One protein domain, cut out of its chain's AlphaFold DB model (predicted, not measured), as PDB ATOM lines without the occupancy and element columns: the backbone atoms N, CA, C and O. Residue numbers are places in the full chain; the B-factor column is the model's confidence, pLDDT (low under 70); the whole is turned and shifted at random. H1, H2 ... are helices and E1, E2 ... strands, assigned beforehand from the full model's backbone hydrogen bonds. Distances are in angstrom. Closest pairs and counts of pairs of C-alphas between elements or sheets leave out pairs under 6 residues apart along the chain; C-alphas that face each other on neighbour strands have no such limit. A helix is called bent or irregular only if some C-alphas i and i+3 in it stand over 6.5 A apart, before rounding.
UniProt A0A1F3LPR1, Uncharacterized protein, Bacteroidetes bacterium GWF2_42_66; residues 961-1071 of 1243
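What this domain is: This is residues 961 to 1071 of the 1243 residues of an uncharacterized protein of Bacteroidetes bacterium GWF2_42_66 (UniProt A0A1F3LPR1). A strongly twisted wall of four antiparallel strands has helices over both faces: H1 and H2 run along the strands on one face, H4 and H5 are on the other, and H3 packs on H1 away from the sheet. The printed part has 111 residues, with named elements in the order E1 H1 E2 E3 H2 H3 E4 H4 H5, and the sheet's order is E2 E3 E1 E4. The class is mixed, helices and strands. The whole is compact and rounded, with a radius of gyration of the C-alphas of 13.2 A and spans of 35 by 31 by 22 A.

How they stand to each other: Begin with E1, residues 961 to 966, an inner strand. H1, residues 974 to 987, is on the sheet at a height of 9.4 A, along E3, residues 1003 to 1011, at 16 degrees on the local plane; its closest C-alpha pair with E3 is Met 977 and Val 1006, 7.0 A. E2, residues 994 to 1000, and E3 form a hairpin, with N 996 and O 1007 at 2.9 A, within hydrogen-bond range. E3 is also antiparallel to E1, with N 964 and O 1006 at 3.0 A. H2, residues 1014 to 1026, is on the same face as H1, at a height of 8.8 A over the sheet; the C-alphas of Phe 962 and Ala 1017, the closest of E1 and H2, are 6.7 A apart. H3, residues 1028 to 1034, is irregular, with C-alphas 1030 and 1033 7.5 A apart, and is not on the sheet. Residues 975 to 980 of H1 alone touch H3, at a shallow tilt of 16 degrees, opposite ways; the closest C-alphas are Glu 979 and Leu 1030, 6.1 A. E4, residues 1039 to 1045, is antiparallel to E1, with N 963 and O 1042 at 2.9 A. Two split strand-helix-strand units, each with another strand between its two same-way strands, have right-handed crossovers: E1, H1, E2 and E3, H2 H3, E4. On the opposite face from H1 and H2, H4, residues 1046 to 1055, is on the sheet, and H1 and H2 on one face with H4 on the other make three layers, helices on both faces of a sheet; H5, residues 1058 to 1070, is on the sheet on the same face as H4. The closest C-alphas of E2 and H4 are Ile 1000 and Ile 1053, 6.0 A. H5 is over E4 and across it at 67 degrees on the local plane; Phe 1042 and Phe 1065 have their closest C-alphas, 6.9 A apart. H4 and H5 are close but not clearly touching, with C-alphas 1052 and 1058 6.6 A apart. Every O i to N i+4 pair is within hydrogen-bond range in H1, H2, H4 and H5; H3 has 0 of 3, but 3 of 4 O i to N i+3 pairs.

Where its parts are: Find C-alpha 961 at (16.132, -29.122, 30.774), where E1 begins, 15.9 A long. H1 starts at (34.293, -28.028, 34.282) and runs 19.8 A. E2, E3 and E4 measure 19.5, 22.7 and 19.4 A; H2, H3 and H4 measure 18.1, 10.8 and 14.4 A. H5, 16.0 A long, ends at C-alpha 1070, (8.605, -16.353, 32.533).

The domain as a whole: Look to Lys 986 and Thr 1055 for the C-alphas farthest apart, 35.0 A. The printed part has no cut and no long link. Mean pLDDT of the printed part is 81.6; 15 residues are under 70, among them 1036 to 1038 and 1066 to 1071.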
ATOM      1  N   ASN A 961      14.752 -29.319  30.349       92.81
ATOM      2  CA  ASN A 961      16.132 -29.122  30.774       92.81
ATOM      3  C   ASN A 961      16.332 -27.674  31.230       92.81
ATOM      4  O   ASN A 961      15.721 -26.756  30.684       92.81
ATOM      5  N   PHE A 962      17.217 -27.481  32.203       93.12
ATOM      6  CA  PHE A 962      17.743 -26.178  32.596       93.12
ATOM      7  C   PHE A 962      19.088 -25.955  31.902       93.12
ATOM      8  O   PHE A 962      19.928 -26.860  31.877       93.12
ATOM      9  N   VAL A 963      19.299 -24.764  31.345       93.56
ATOM     10  CA  VAL A 963      20.497 -24.434  30.564       93.56
ATOM     11  C   VAL A 963      21.161 -23.167  31.086       93.56
ATOM     12  O   VAL A 963      20.495 -22.149  31.256       93.56
ATOM     13  N   VAL A 964      22.483 -23.232  31.275       91.31
ATOM     14  CA  VAL A 964      23.368 -22.067  31.446       91.31
ATOM     15  C   VAL A 964      24.172 -21.897  30.161       91.31
ATOM     16  O   VAL A 964      25.073 -22.696  29.902       91.31
ATOM     17  N   ALA A 965      23.858 -20.885  29.354       89.06
ATOM     18  CA  ALA A 965      24.581 -20.551  28.128       89.06
ATOM     19  C   ALA A 965      25.541 -19.381  28.380       89.06
ATOM     20  O   ALA A 965      25.097 -18.251  28.566       89.06
ATOM     21  N   VAL A 966      26.849 -19.641  28.388       89.56
ATOM     22  CA  VAL A 966      27.903 -18.636  28.611       89.56
ATOM     23  C   VAL A 966      28.472 -18.184  27.269       89.56
ATOM     24  O   VAL A 966      28.826 -19.032  26.448       89.56
ATOM     25  N   ASN A 967      28.584 -16.870  27.059       86.44
ATOM     26  CA  ASN A 967      29.055 -16.259  25.810       86.44
ATOM     27  C   ASN A 967      30.597 -16.291  25.689       86.44
ATOM     28  O   ASN A 967      31.255 -15.255  25.624       86.44
ATOM     29  N   ASP A 968      31.174 -17.495  25.755       84.00
ATOM     30  CA  ASP A 968      32.585 -17.776  25.469       84.00
ATOM     31  C   ASP A 968      32.756 -19.225  24.963       84.00
ATOM     32  O   ASP A 968      32.727 -20.204  25.721       84.00
ATOM     33  N   ALA A 969      33.007 -19.346  23.657       79.81
ATOM     34  CA  ALA A 969      33.211 -20.595  22.924       79.81
ATOM     35  C   ALA A 969      34.471 -21.380  23.353       79.81
ATOM     36  O   ALA A 969      34.672 -22.523  22.925       79.81
ATOM     37  N   SER A 970      35.341 -20.782  24.174       78.12
ATOM     38  CA  SER A 970      36.613 -21.324  24.660       78.12
ATOM     39  C   SER A 970      36.574 -21.770  26.132       78.12
ATOM     40  O   SER A 970      37.297 -22.707  26.497       78.12
ATOM     41  N   LEU A 971      35.685 -21.195  26.954       81.94
ATOM     42  CA  LEU A 971      35.662 -21.334  28.417       81.94
ATOM     43  C   LEU A 971      35.508 -22.781  28.921       81.94
ATOM     44  O   LEU A 971      34.632 -23.543  28.497       81.94
ATOM     45  N   SER A 972      36.339 -23.172  29.892       85.94
ATOM     46  CA  SER A 972      36.292 -24.495  30.530       85.94
ATOM     47  C   SER A 972      35.217 -24.577  31.626       85.94
ATOM     48  O   SER A 972      35.515 -24.431  32.813       85.94
ATOM     49  N   LEU A 973      33.992 -24.951  31.248       90.06
ATOM     50  CA  LEU A 973      32.834 -25.098  32.150       90.06
ATOM     51  C   LEU A 973      32.944 -26.221  33.210       90.06
ATOM     52  O   LEU A 973      32.011 -26.431  33.980       90.06
ATOM     53  N   ARG A 974      34.077 -26.933  33.309       89.25
ATOM     54  CA  ARG A 974      34.293 -28.028  34.282       89.25
ATOM     55  C   ARG A 974      34.045 -27.624  35.740       89.25
ATOM     56  O   ARG A 974      33.558 -28.450  36.508       89.25
ATOM     57  N   GLN A 975      34.396 -26.393  36.115       87.62
ATOM     58  CA  GLN A 975      34.201 -25.890  37.478       87.62
ATOM     59  C   GLN A 975      32.706 -25.691  37.768       87.62
ATOM     60  O   GLN A 975      32.185 -26.312  38.692       87.62
ATOM     61  N   LEU A 976      32.004 -24.971  36.888       90.31
ATOM     62  CA  LEU A 976      30.552 -24.781  36.932       90.31
ATOM     63  C   LEU A 976      29.791 -26.121  36.964       90.31
ATOM     64  O   LEU A 976      28.923 -26.336  37.805       90.31
ATOM     65  N   MET A 977      30.165 -27.081  36.110       92.19
ATOM     66  CA  MET A 977      29.578 -28.431  36.113       92.19
ATOM     67  C   MET A 977      29.815 -29.181  37.437       92.19
ATOM     68  O   MET A 977      28.969 -29.971  37.850       92.19
ATOM     69  N   SER A 978      30.944 -28.944  38.116       90.44
ATOM     70  CA  SER A 978      31.237 -29.506  39.442       90.44
ATOM     71  C   SER A 978      30.381 -28.852  40.532       90.44
ATOM     72  O   SER A 978      29.827 -29.545  41.386       90.44
ATOM     73  N   GLU A 979      30.210 -27.532  40.484       91.50
ATOM     74  CA  GLU A 979      29.369 -26.761  41.410       91.50
ATOM     75  C   GLU A 979      27.897 -27.194  41.305       91.50
ATOM     76  O   GLU A 979      27.304 -27.604  42.308       91.50
ATOM     77  N   PHE A 980      27.358 -27.272  40.084       93.00
ATOM     78  CA  PHE A 980      26.027 -27.826  39.814       93.00
ATOM     79  C   PHE A 980      25.901 -29.310  40.205       93.00
ATOM     80  O   PHE A 980      24.883 -29.710  40.768       93.00
ATOM     81  N   SER A 981      26.929 -30.139  39.987       91.56
ATOM     82  CA  SER A 981      26.924 -31.556  40.401       91.56
ATOM     83  C   SER A 981      26.835 -31.717  41.924       91.56
ATOM     84  O   SER A 981      26.047 -32.521  42.430       91.56
ATOM     85  N   ASN A 982      27.588 -30.909  42.674       90.62
ATOM     86  CA  ASN A 982      27.553 -30.909  44.135       90.62
ATOM     87  C   ASN A 982      26.219 -30.376  44.679       90.62
ATOM     88  O   ASN A 982      25.661 -30.959  45.611       90.62
ATOM     89  N   PHE A 983      25.670 -29.321  44.072       92.19
ATOM     90  CA  PHE A 983      24.350 -28.781  44.400       92.19
ATOM     91  C   PHE A 983      23.225 -29.789  44.118       92.19
ATOM     92  O   PHE A 983      22.385 -30.022  44.987       92.19
ATOM     93  N   ASN A 984      23.256 -30.478  42.973       91.38
ATOM     94  CA  ASN A 984      22.287 -31.524  42.636       91.38
ATOM     95  C   ASN A 984      22.390 -32.711  43.599       91.38
ATOM     96  O   ASN A 984      21.382 -33.139  44.151       91.38
ATOM     97  N   ARG A 985      23.603 -33.188  43.906       87.56
ATOM     98  CA  ARG A 985      23.823 -34.242  44.915       87.56
ATOM     99  C   ARG A 985      23.330 -33.852  46.317       87.56
ATOM    100  O   ARG A 985      22.998 -34.746  47.095       87.56
ATOM    101  N   LYS A 986      23.315 -32.558  46.654       86.38
ATOM    102  CA  LYS A 986      22.865 -32.044  47.957       86.38
ATOM    103  C   LYS A 986      21.347 -31.852  48.031       86.38
ATOM    104  O   LYS A 986      20.762 -32.209  49.046       86.38
ATOM    105  N   ASN A 987      20.735 -31.288  46.988       83.25
ATOM    106  CA  ASN A 987      19.355 -30.785  47.023       83.25
ATOM    107  C   ASN A 987      18.366 -31.602  46.164       83.25
ATOM    108  O   ASN A 987      17.173 -31.576  46.435       83.25
ATOM    109  N   TYR A 988      18.853 -32.331  45.154       85.75
ATOM    110  CA  TYR A 988      18.065 -33.063  44.144       85.75
ATOM    111  C   TYR A 988      18.602 -34.493  43.949       85.75
ATOM    112  O   TYR A 988      18.682 -35.014  42.836       85.75
ATOM    113  N   ARG A 989      19.048 -35.113  45.052       77.25
ATOM    114  CA  ARG A 989      19.826 -36.363  45.055       77.25
ATOM    115  C   ARG A 989      19.126 -37.517  44.336       77.25
ATOM    116  O   ARG A 989      19.790 -38.287  43.645       77.25
ATOM    117  N   ASP A 990      17.816 -37.616  44.518       75.38
ATOM    118  CA  ASP A 990      17.013 -38.752  44.068       75.38
ATOM    119  C   ASP A 990      16.331 -38.493  42.706       75.38
ATOM    120  O   ASP A 990      15.838 -39.428  42.082       75.38
ATOM    121  N   SER A 991      16.405 -37.259  42.181       71.25
ATOM    122  CA  SER A 991      15.892 -36.861  40.855       71.25
ATOM    123  C   SER A 991      16.745 -37.358  39.673       71.25
ATOM    124  O   SER A 991      16.398 -37.128  38.522       71.25
ATOM    125  N   GLY A 992      17.895 -38.001  39.917       81.25
ATOM    126  CA  GLY A 992      18.707 -38.647  38.869       81.25
ATOM    127  C   GLY A 992      19.325 -37.718  37.806       81.25
ATOM    128  O   GLY A 992      19.811 -38.213  36.787       81.25
ATOM    129  N   LEU A 993      19.311 -36.399  38.036       88.12
ATOM    130  CA  LEU A 993      19.664 -35.362  37.059       88.12
ATOM    131  C   LEU A 993      21.060 -35.564  36.455       88.12
ATOM    132  O   LEU A 993      22.066 -35.651  37.167       88.12
ATOM    133  N   LYS A 994      21.131 -35.562  35.124       88.81
ATOM    134  CA  LYS A 994      22.384 -35.574  34.366       88.81
ATOM    135  C   LYS A 994      22.844 -34.142  34.120       88.81
ATOM    136  O   LYS A 994      22.036 -33.223  34.022       88.81
ATOM    137  N   ILE A 995      24.155 -33.971  33.988       93.19
ATOM    138  CA  ILE A 995      24.791 -32.712  33.595       93.19
ATOM    139  C   ILE A 995      25.621 -33.009  32.349       93.19
ATOM    140  O   ILE A 995      26.452 -33.918  32.358       93.19
ATOM    141  N   SER A 996      25.387 -32.258  31.280       90.56
ATOM    142  CA  SER A 996      26.093 -32.386  30.003       90.56
ATOM    143  C   SER A 996      26.551 -31.019  29.497       90.56
ATOM    144  O   SER A 996      26.083 -29.987  29.974       90.56
ATOM    145  N   GLN A 997      27.495 -31.014  28.556       91.12
ATOM    146  CA  GLN A 997      27.965 -29.803  27.890       91.12
ATOM    147  C   GLN A 997      27.550 -29.846  26.416       91.12
ATOM    148  O   GLN A 997      27.695 -30.883  25.771       91.12
ATOM    149  N   GLN A 998      27.076 -28.716  25.899       91.06
ATOM    150  CA  GLN A 998      26.785 -28.474  24.484       91.06
ATOM    151  C   GLN A 998      27.456 -27.160  24.037       91.06
ATOM    152  O   GLN A 998      27.984 -26.412  24.864       91.06
ATOM    153  N   GLN A 999      27.450 -26.870  22.737       88.19
ATOM    154  CA  GLN A 999      27.922 -25.597  22.183       88.19
ATOM    155  C   GLN A 999      27.084 -25.215  20.956       88.19
ATOM    156  O   GLN A 999      26.782 -26.082  20.139       88.19
ATOM    157  N   ILE A1000      26.743 -23.931  20.838       89.00
ATOM    158  CA  ILE A1000      26.136 -23.299  19.656       89.00
ATOM    159  C   ILE A1000      26.886 -21.994  19.392       89.00
ATOM    160  O   ILE A1000      27.018 -21.189  20.306       89.00
ATOM    161  N   GLU A1001      27.417 -21.809  18.181       86.62
ATOM    162  CA  GLU A1001      28.227 -20.632  17.805       86.62
ATOM    163  C   GLU A1001      29.239 -20.230  18.907       86.62
ATOM    164  O   GLU A1001      30.085 -21.047  19.301       86.62
ATOM    165  N   ASP A1002      29.120 -19.002  19.423       84.12
ATOM    166  CA  ASP A1002      29.968 -18.421  20.467       84.12
ATOM    167  C   ASP A1002      29.588 -18.849  21.902       84.12
ATOM    168  O   ASP A1002      30.327 -18.581  22.850       84.12
ATOM    169  N   TYR A1003      28.467 -19.553  22.086       88.62
ATOM    170  CA  TYR A1003      27.950 -19.965  23.391       88.62
ATOM    171  C   TYR A1003      28.306 -21.409  23.746       88.62
ATOM    172  O   TYR A1003      27.882 -22.363  23.086       88.62
ATOM    173  N   ARG A1004      28.972 -21.608  24.891       90.44
ATOM    174  CA  ARG A1004      29.036 -22.924  25.548       90.44
ATOM    175  C   ARG A1004      27.917 -23.065  26.567       90.44
ATOM    176  O   ARG A1004      27.694 -22.181  27.390       90.44
ATOM    177  N   MET A1005      27.243 -24.208  26.535       93.94
ATOM    178  CA  MET A1005      26.071 -24.487  27.357       93.94
ATOM    179  C   MET A1005      26.342 -25.621  28.346       93.94
ATOM    180  O   MET A1005      26.789 -26.694  27.939       93.94
ATOM    181  N   VAL A1006      26.011 -25.427  29.627       93.94
ATOM    182  CA  VAL A1006      25.746 -26.547  30.545       93.94
ATOM    183  C   VAL A1006      24.258 -26.854  30.492       93.94
ATOM    184  O   VAL A1006      23.446 -25.970  30.741       93.94
ATOM    185  N   VAL A1007      23.909 -28.104  30.196       95.06
ATOM    186  CA  VAL A1007      22.527 -28.598  30.176       95.06
ATOM    187  C   VAL A1007      22.345 -29.567  31.342       95.06
ATOM    188  O   VAL A1007      23.046 -30.582  31.417       95.06
ATOM    189  N   ILE A1008      21.413 -29.254  32.243       94.06
ATOM    190  CA  ILE A1008      21.038 -30.074  33.399       94.06
ATOM    191  C   ILE A1008      19.613 -30.600  33.214       94.06
ATOM    192  O   ILE A1008      18.693 -29.820  32.969       94.06
ATOM    193  N   GLY A1009      19.426 -31.915  33.357       88.94
ATOM    194  CA  GLY A1009      18.123 -32.545  33.154       88.94
ATOM    195  C   GLY A1009      18.169 -34.064  32.916       88.94
ATOM    196  O   GLY A1009      19.171 -34.721  33.208       88.94
ATOM    197  N   SER A1010      17.100 -34.669  32.397       83.25
ATOM    198  CA  SER A1010      15.793 -34.048  32.150       83.25
ATOM    199  C   SER A1010      14.872 -34.118  33.373       83.25
ATOM    200  O   SER A1010      14.836 -35.115  34.091       83.25
ATOM    201  N   PHE A1011      14.148 -33.026  33.609       88.06
ATOM    202  CA  PHE A1011      13.059 -32.913  34.578       88.06
ATOM    203  C   PHE A1011      11.773 -33.454  33.951       88.06
ATOM    204  O   PHE A1011      11.533 -33.251  32.758       88.06
ATOM    205  N   ALA A1012      10.925 -34.104  34.744       76.50
ATOM    206  CA  ALA A1012       9.728 -34.774  34.246       76.50
ATOM    207  C   ALA A1012       8.591 -33.804  33.871       76.50
ATOM    208  O   ALA A1012       7.685 -34.193  33.140       76.50
ATOM    209  N   THR A1013       8.610 -32.560  34.368       72.38
ATOM    210  CA  THR A1013       7.563 -31.551  34.107       72.38
ATOM    211  C   THR A1013       8.117 -30.123  34.037       72.38
ATOM    212  O   THR A1013       9.146 -29.819  34.648       72.38
ATOM    213  N   LYS A1014       7.377 -29.200  33.390       73.94
ATOM    214  CA  LYS A1014       7.617 -27.738  33.470       73.94
ATOM    215  C   LYS A1014       7.725 -27.241  34.918       73.94
ATOM    216  O   LYS A1014       8.541 -26.370  35.194       73.94
ATOM    217  N   ASN A1015       6.939 -27.796  35.843       72.62
ATOM    218  CA  ASN A1015       6.893 -27.349  37.240       72.62
ATOM    219  C   ASN A1015       8.193 -27.686  37.988       72.62
ATOM    220  O   ASN A1015       8.770 -26.822  38.638       72.62
ATOM    221  N   GLU A1016       8.673 -28.927  37.860       77.88
ATOM    222  CA  GLU A1016       9.930 -29.380  38.472       77.88
ATOM    223  C   GLU A1016      11.120 -28.571  37.929       77.88
ATOM    224  O   GLU A1016      11.965 -28.100  38.690       77.88
ATOM    225  N   ALA A1017      11.126 -28.320  36.615       76.88
ATOM    226  CA  ALA A1017      12.119 -27.477  35.962       76.88
ATOM    227  C   ALA A1017      12.056 -26.007  36.425       76.88
ATOM    228  O   ALA A1017      13.103 -25.405  36.645       76.88
ATOM    229  N   LEU A1018      10.862 -25.431  36.621       70.62
ATOM    230  CA  LEU A1018      10.681 -24.074  37.160       70.62
ATOM    231  C   LEU A1018      11.143 -23.964  38.617       70.62
ATOM    232  O   LEU A1018      11.857 -23.028  38.960       70.62
ATOM    233  N   GLN A1019      10.814 -24.938  39.465       72.31
ATOM    234  CA  GLN A1019      11.278 -24.960  40.855       72.31
ATOM    235  C   GLN A1019      12.804 -25.128  40.936       72.31
ATOM    236  O   GLN A1019      13.454 -24.479  41.759       72.31
ATOM    237  N   TYR A1020      13.398 -25.927  40.041       79.62
ATOM    238  CA  TYR A1020      14.850 -26.013  39.882       79.62
ATOM    239  C   TYR A1020      15.458 -24.686  39.395       79.62
ATOM    240  O   TYR A1020      16.399 -24.193  40.015       79.62
ATOM    241  N   PHE A1021      14.896 -24.073  38.346       76.94
ATOM    242  CA  PHE A1021      15.308 -22.770  37.809       76.94
ATOM    243  C   PHE A1021      15.316 -21.706  38.907       76.94
ATOM    244  O   PHE A1021      16.371 -21.146  39.200       76.94
ATOM    245  N   THR A1022      14.186 -21.492  39.585       62.19
ATOM    246  CA  THR A1022      14.040 -20.496  40.654       62.19
ATOM    247  C   THR A1022      15.022 -20.750  41.796       62.19
ATOM    248  O   THR A1022      15.651 -19.808  42.287       62.19
ATOM    249  N   LYS A1023      15.238 -22.012  42.202       68.69
ATOM    250  CA  LYS A1023      16.202 -22.336  43.265       68.69
ATOM    251  C   LYS A1023      17.659 -22.148  42.837       68.69
ATOM    252  O   LYS A1023      18.485 -21.765  43.665       68.69
ATOM    253  N   VAL A1024      17.983 -22.383  41.568       72.75
ATOM    254  CA  VAL A1024      19.318 -22.146  41.008       72.75
ATOM    255  C   VAL A1024      19.603 -20.653  40.860       72.75
ATOM    256  O   VAL A1024      20.603 -20.193  41.403       72.75
ATOM    257  N   VAL A1025      18.740 -19.872  40.197       57.22
ATOM    258  CA  VAL A1025      19.010 -18.442  39.928       57.22
ATOM    259  C   VAL A1025      19.045 -17.590  41.203       57.22
ATOM    260  O   VAL A1025      19.739 -16.578  41.247       57.22
ATOM    261  N   THR A1026      18.371 -18.026  42.274       55.69
ATOM    262  CA  THR A1026      18.481 -17.402  43.606       55.69
ATOM    263  C   THR A1026      19.737 -17.825  44.382       55.69
ATOM    264  O   THR A1026      20.185 -17.093  45.265       55.69
ATOM    265  N   THR A1027      20.367 -18.957  44.044       71.31
ATOM    266  CA  THR A1027      21.602 -19.439  44.690       71.31
ATOM    267  C   THR A1027      22.835 -18.856  43.987       71.31
ATOM    268  O   THR A1027      23.534 -19.550  43.251       71.31
ATOM    269  N   ARG A1028      23.113 -17.564  44.220       61.97
ATOM    270  CA  ARG A1028      24.180 -16.791  43.540       61.97
ATOM    271  C   ARG A1028      25.558 -17.476  43.520       61.97
ATOM    272  O   ARG A1028      26.248 -17.406  42.506       61.97
ATOM    273  N   ASP A1029      25.922 -18.192  44.586       73.81
ATOM    274  CA  ASP A1029      27.196 -18.922  44.701       73.81
ATOM    275  C   ASP A1029      27.427 -19.947  43.571       73.81
ATOM    276  O   ASP A1029      28.577 -20.227  43.234       73.81
ATOM    277  N   LEU A1030      26.364 -20.479  42.944       74.75
ATOM    278  CA  LEU A1030      26.465 -21.417  41.812       74.75
ATOM    279  C   LEU A1030      27.134 -20.828  40.569       74.75
ATOM    280  O   LEU A1030      27.605 -21.588  39.730       74.75
ATOM    281  N   PHE A1031      27.149 -19.503  40.432       82.50
ATOM    282  CA  PHE A1031      27.670 -18.805  39.257       82.50
ATOM    283  C   PHE A1031      28.987 -18.071  39.546       82.50
ATOM    284  O   PHE A1031      29.538 -17.424  38.657       82.50
ATOM    285  N   ALA A1032      29.531 -18.186  40.764       75.62
ATOM    286  CA  ALA A1032      30.744 -17.479  41.178       75.62
ATOM    287  C   ALA A1032      31.969 -17.806  40.298       75.62
ATOM    288  O   ALA A1032      32.831 -16.951  40.099       75.62
ATOM    289  N   SER A1033      32.026 -19.009  39.715       77.56
ATOM    290  CA  SER A1033      33.082 -19.424  38.783       77.56
ATOM    291  C   SER A1033      33.019 -18.756  37.398       77.56
ATOM    292  O   SER A1033      33.976 -18.885  36.634       77.56
ATOM    293  N   LEU A1034      31.947 -18.015  37.082       78.06
ATOM    294  CA  LEU A1034      31.809 -17.218  35.854       78.06
ATOM    295  C   LEU A1034      32.279 -15.761  36.010       78.06
ATOM    296  O   LEU A1034      32.455 -15.071  35.008       78.06
ATOM    297  N   GLY A1035      32.510 -15.279  37.236       76.00
ATOM    298  CA  GLY A1035      33.009 -13.922  37.488       76.00
ATOM    299  C   GLY A1035      32.146 -12.831  36.840       76.00
ATOM    300  O   GLY A1035      30.983 -12.666  37.193       76.00
ATOM    301  N   THR A1036      32.728 -12.081  35.898       67.06
ATOM    302  CA  THR A1036      32.075 -10.984  35.153       67.06
ATOM    303  C   THR A1036      31.644 -11.378  33.732       67.06
ATOM    304  O   THR A1036      31.411 -10.506  32.897       67.06
ATOM    305  N   MET A1037      31.602 -12.673  33.404       68.00
ATOM    306  CA  MET A1037      31.264 -13.142  32.055       68.00
ATOM    307  C   MET A1037      29.753 -13.109  31.806       68.00
ATOM    308  O   MET A1037      28.961 -13.411  32.697       68.00
ATOM    309  N   SER A1038      29.340 -12.781  30.579       67.75
ATOM    310  CA  SER A1038      27.922 -12.774  30.198       67.75
ATOM    311  C   SER A1038      27.394 -14.200  30.008       67.75
ATOM    312  O   SER A1038      27.971 -14.994  29.257       67.75
ATOM    313  N   TYR A1039      26.286 -14.526  30.675       76.25
ATOM    314  CA  TYR A1039      25.584 -15.800  30.531       76.25
ATOM    315  C   TYR A1039      24.063 -15.615  30.574       76.25
ATOM    316  O   TYR A1039      23.552 -14.628  31.100       76.25
ATOM    317  N   ARG A1040      23.330 -16.580  30.011       76.94
ATOM    318  CA  ARG A1040      21.862 -16.649  30.022       76.94
ATOM    319  C   ARG A1040      21.407 -17.956  30.664       76.94
ATOM    320  O   ARG A1040      21.929 -19.017  30.327       76.94
ATOM    321  N   ASN A1041      20.414 -17.870  31.545       79.31
ATOM    322  CA  ASN A1041      19.752 -19.019  32.163       79.31
ATOM    323  C   ASN A1041      18.353 -19.185  31.563       79.31
ATOM    324  O   ASN A1041      17.600 -18.212  31.522       79.31
ATOM    325  N   PHE A1042      17.984 -20.393  31.137       86.62
ATOM    326  CA  PHE A1042      16.644 -20.674  30.605       86.62
ATOM    327  C   PHE A1042      16.205 -22.131  30.797       86.62
ATOM    328  O   PHE A1042      17.007 -23.008  31.124       86.62
ATOM    329  N   LEU A1043      14.909 -22.380  30.588       87.62
ATOM    330  CA  LEU A1043      14.318 -23.716  30.484       87.62
ATOM    331  C   LEU A1043      13.964 -24.038  29.037       87.62
ATOM    332  O   LEU A1043      13.605 -23.143  28.269       87.62
ATOM    333  N   ILE A1044      14.062 -25.315  28.672       91.31
ATOM    334  CA  ILE A1044      13.841 -25.788  27.304       91.31
ATOM    335  C   ILE A1044      13.435 -27.268  27.271       91.31
ATOM    336  O   ILE A1044      14.021 -28.094  27.973       91.31
ATOM    337  N   SER A1045      12.440 -27.624  26.455       92.19
ATOM    338  CA  SER A1045      12.092 -29.030  26.199       92.19
ATOM    339  C   SER A1045      13.207 -29.746  25.424       92.19
ATOM    340  O   SER A1045      13.983 -29.110  24.710       92.19
ATOM    341  N   GLU A1046      13.282 -31.078  25.504       84.81
ATOM    342  CA  GLU A1046      14.230 -31.851  24.677       84.81
ATOM    343  C   GLU A1046      14.045 -31.587  23.162       84.81
ATOM    344  O   GLU A1046      15.032 -31.478  22.432       84.81
ATOM    345  N   GLY A1047      12.802 -31.393  22.698       85.88
ATOM    346  CA  GLY A1047      12.481 -31.080  21.299       85.88
ATOM    347  C   GLY A1047      12.964 -29.697  20.847       85.88
ATOM    348  O   GLY A1047      13.578 -29.572  19.785       85.88
ATOM    349  N   ASN A1048      12.754 -28.660  21.662       91.81
ATOM    350  CA  ASN A1048      13.259 -27.319  21.361       91.81
ATOM    351  C   ASN A1048      14.783 -27.221  21.524       91.81
ATOM    352  O   ASN A1048      15.414 -26.486  20.772       91.81
ATOM    353  N   LEU A1049      15.395 -27.983  22.440       91.38
ATOM    354  CA  LEU A1049      16.851 -28.012  22.616       91.38
ATOM    355  C   LEU A1049      17.552 -28.590  21.381       91.38
ATOM    356  O   LEU A1049      18.570 -28.046  20.954       91.38
ATOM    357  N   ALA A1050      16.983 -29.627  20.761       88.62
ATOM    358  CA  ALA A1050      17.469 -30.131  19.480       88.62
ATOM    359  C   ALA A1050      17.418 -29.045  18.385       88.62
ATOM    360  O   ALA A1050      18.423 -28.818  17.714       88.62
ATOM    361  N   ARG A1051      16.301 -28.309  18.261       90.00
ATOM    362  CA  ARG A1051      16.175 -27.203  17.287       90.00
ATOM    363  C   ARG A1051      17.089 -26.021  17.593       90.00
ATOM    364  O   ARG A1051      17.593 -25.400  16.666       90.00
ATOM    365  N   LEU A1052      17.326 -25.697  18.863       90.75
ATOM    366  CA  LEU A1052      18.263 -24.642  19.258       90.75
ATOM    367  C   LEU A1052      19.706 -25.012  18.875       90.75
ATOM    368  O   LEU A1052      20.455 -24.147  18.435       90.75
ATOM    369  N   ILE A1053      20.076 -26.293  18.976       89.62
ATOM    370  CA  ILE A1053      21.383 -26.802  18.528       89.62
ATOM    371  C   ILE A1053      21.483 -26.862  16.993       89.62
ATOM    372  O   ILE A1053      22.547 -26.596  16.446       89.62
ATOM    373  N   GLU A1054      20.389 -27.168  16.290       86.75
ATOM    374  CA  GLU A1054      20.337 -27.198  14.819       86.75
ATOM    375  C   GLU A1054      20.346 -25.797  14.179       86.75
ATOM    376  O   GLU A1054      20.963 -25.599  13.135       86.75
ATOM    377  N   THR A1055      19.669 -24.823  14.793       85.81
ATOM    378  CA  THR A1055      19.481 -23.467  14.237       85.81
ATOM    379  C   THR A1055      20.423 -22.409  14.808       85.81
ATOM    380  O   THR A1055      20.417 -21.285  14.309       85.81
ATOM    381  N   SER A1056      21.151 -22.717  15.889       87.56
ATOM    382  CA  SER A1056      21.925 -21.781  16.730       87.56
ATOM    383  C   SER A1056      21.155 -20.568  17.283       87.56
ATOM    384  O   SER A1056      21.734 -19.733  17.977       87.56
ATOM    385  N   ASN A1057      19.847 -20.442  17.026       83.44
ATOM    386  CA  ASN A1057      19.107 -19.192  17.200       83.44
ATOM    387  C   ASN A1057      18.641 -18.970  18.650       83.44
ATOM    388  O   ASN A1057      17.451 -19.022  18.978       83.44
ATOM    389  N   LEU A1058      19.614 -18.708  19.524       81.69
ATOM    390  CA  LEU A1058      19.391 -18.363  20.924       81.69
ATOM    391  C   LEU A1058      18.550 -17.082  21.117       81.69
ATOM    392  O   LEU A1058      17.703 -17.107  22.007       81.69
ATOM    393  N   PRO A1059      18.686 -15.996  20.321       80.00
ATOM    394  CA  PRO A1059      17.851 -14.803  20.485       80.00
ATOM    395  C   PRO A1059      16.348 -15.088  20.363       80.00
ATOM    396  O   PRO A1059      15.604 -14.772  21.290       80.00
ATOM    397  N   ASN A1060      15.904 -15.769  19.297       75.88
ATOM    398  CA  ASN A1060      14.490 -16.132  19.146       75.88
ATOM    399  C   ASN A1060      14.037 -17.126  20.228       75.88
ATOM    400  O   ASN A1060      12.871 -17.100  20.629       75.88
ATOM    401  N   TYR A1061      14.938 -17.986  20.726       82.62
ATOM    402  CA  TYR A1061      14.607 -18.857  21.851       82.62
ATOM    403  C   TYR A1061      14.392 -18.070  23.151       82.62
ATOM    404  O   TYR A1061      13.490 -18.408  23.909       82.62
ATOM    405  N   MET A1062      15.153 -17.001  23.412       79.00
ATOM    406  CA  MET A1062      14.961 -16.178  24.615       79.00
ATOM    407  C   MET A1062      13.609 -15.449  24.616       79.00
ATOM    408  O   MET A1062      12.958 -15.411  25.659       79.00
ATOM    409  N   THR A1063      13.148 -14.940  23.466       67.75
ATOM    410  CA  THR A1063      11.799 -14.359  23.327       67.75
ATOM    411  C   THR A1063      10.725 -15.408  23.640       67.75
ATOM    412  O   THR A1063       9.902 -15.205  24.532       67.75
ATOM    413  N   PHE A1064      10.803 -16.580  22.996       77.88
ATOM    414  CA  PHE A1064       9.898 -17.709  23.240       77.88
ATOM    415  C   PHE A1064       9.924 -18.187  24.704       77.88
ATOM    416  O   PHE A1064       8.876 -18.438  25.298       77.88
ATOM    417  N   PHE A1065      11.108 -18.283  25.315       73.19
ATOM    418  CA  PHE A1065      11.275 -18.660  26.716       73.19
ATOM    419  C   PHE A1065      10.573 -17.670  27.650       73.19
ATOM    420  O   PHE A1065       9.875 -18.097  28.567       73.19
ATOM    421  N   SER A1066      10.688 -16.363  27.400       58.75
ATOM    422  CA  SER A1066       9.990 -15.372  28.217       58.75
ATOM    423  C   SER A1066       8.470 -15.475  28.078       58.75
ATOM    424  O   SER A1066       7.766 -15.569  29.086       58.75
ATOM    425  N   ASP A1067       7.970 -15.533  26.840       61.88
ATOM    426  CA  ASP A1067       6.536 -15.643  26.547       61.88
ATOM    427  C   ASP A1067       5.887 -16.909  27.127       61.88
ATOM    428  O   ASP A1067       4.723 -16.871  27.521       61.88
ATOM    429  N   VAL A1068       6.622 -18.028  27.177       69.62
ATOM    430  CA  VAL A1068       6.069 -19.355  27.502       69.62
ATOM    431  C   VAL A1068       6.441 -19.844  28.908       69.62
ATOM    432  O   VAL A1068       5.734 -20.693  29.457       69.62
ATOM    433  N   TYR A1069       7.513 -19.339  29.530       64.31
ATOM    434  CA  TYR A1069       7.986 -19.797  30.848       64.31
ATOM    435  C   TYR A1069       8.133 -18.693  31.906       64.31
ATOM    436  O   TYR A1069       8.046 -19.034  33.084       64.31
ATOM    437  N   LEU A1070       8.359 -17.420  31.544       52.75
ATOM    438  CA  LEU A1070       8.605 -16.353  32.533       52.75
ATOM    439  C   LEU A1070       7.363 -15.536  32.912       52.75
ATOM    440  O   LEU A1070       7.305 -15.050  34.037       52.75
ATOM    441  N   LYS A1071       6.353 -15.427  32.037       49.47
ATOM    442  CA  LYS A1071       5.113 -14.660  32.303       49.47
ATOM    443  C   LYS A1071       4.327 -15.083  33.559       49.47
ATOM    444  O   LYS A1071       3.526 -14.293  34.046       49.47
TER     445      LYS A1071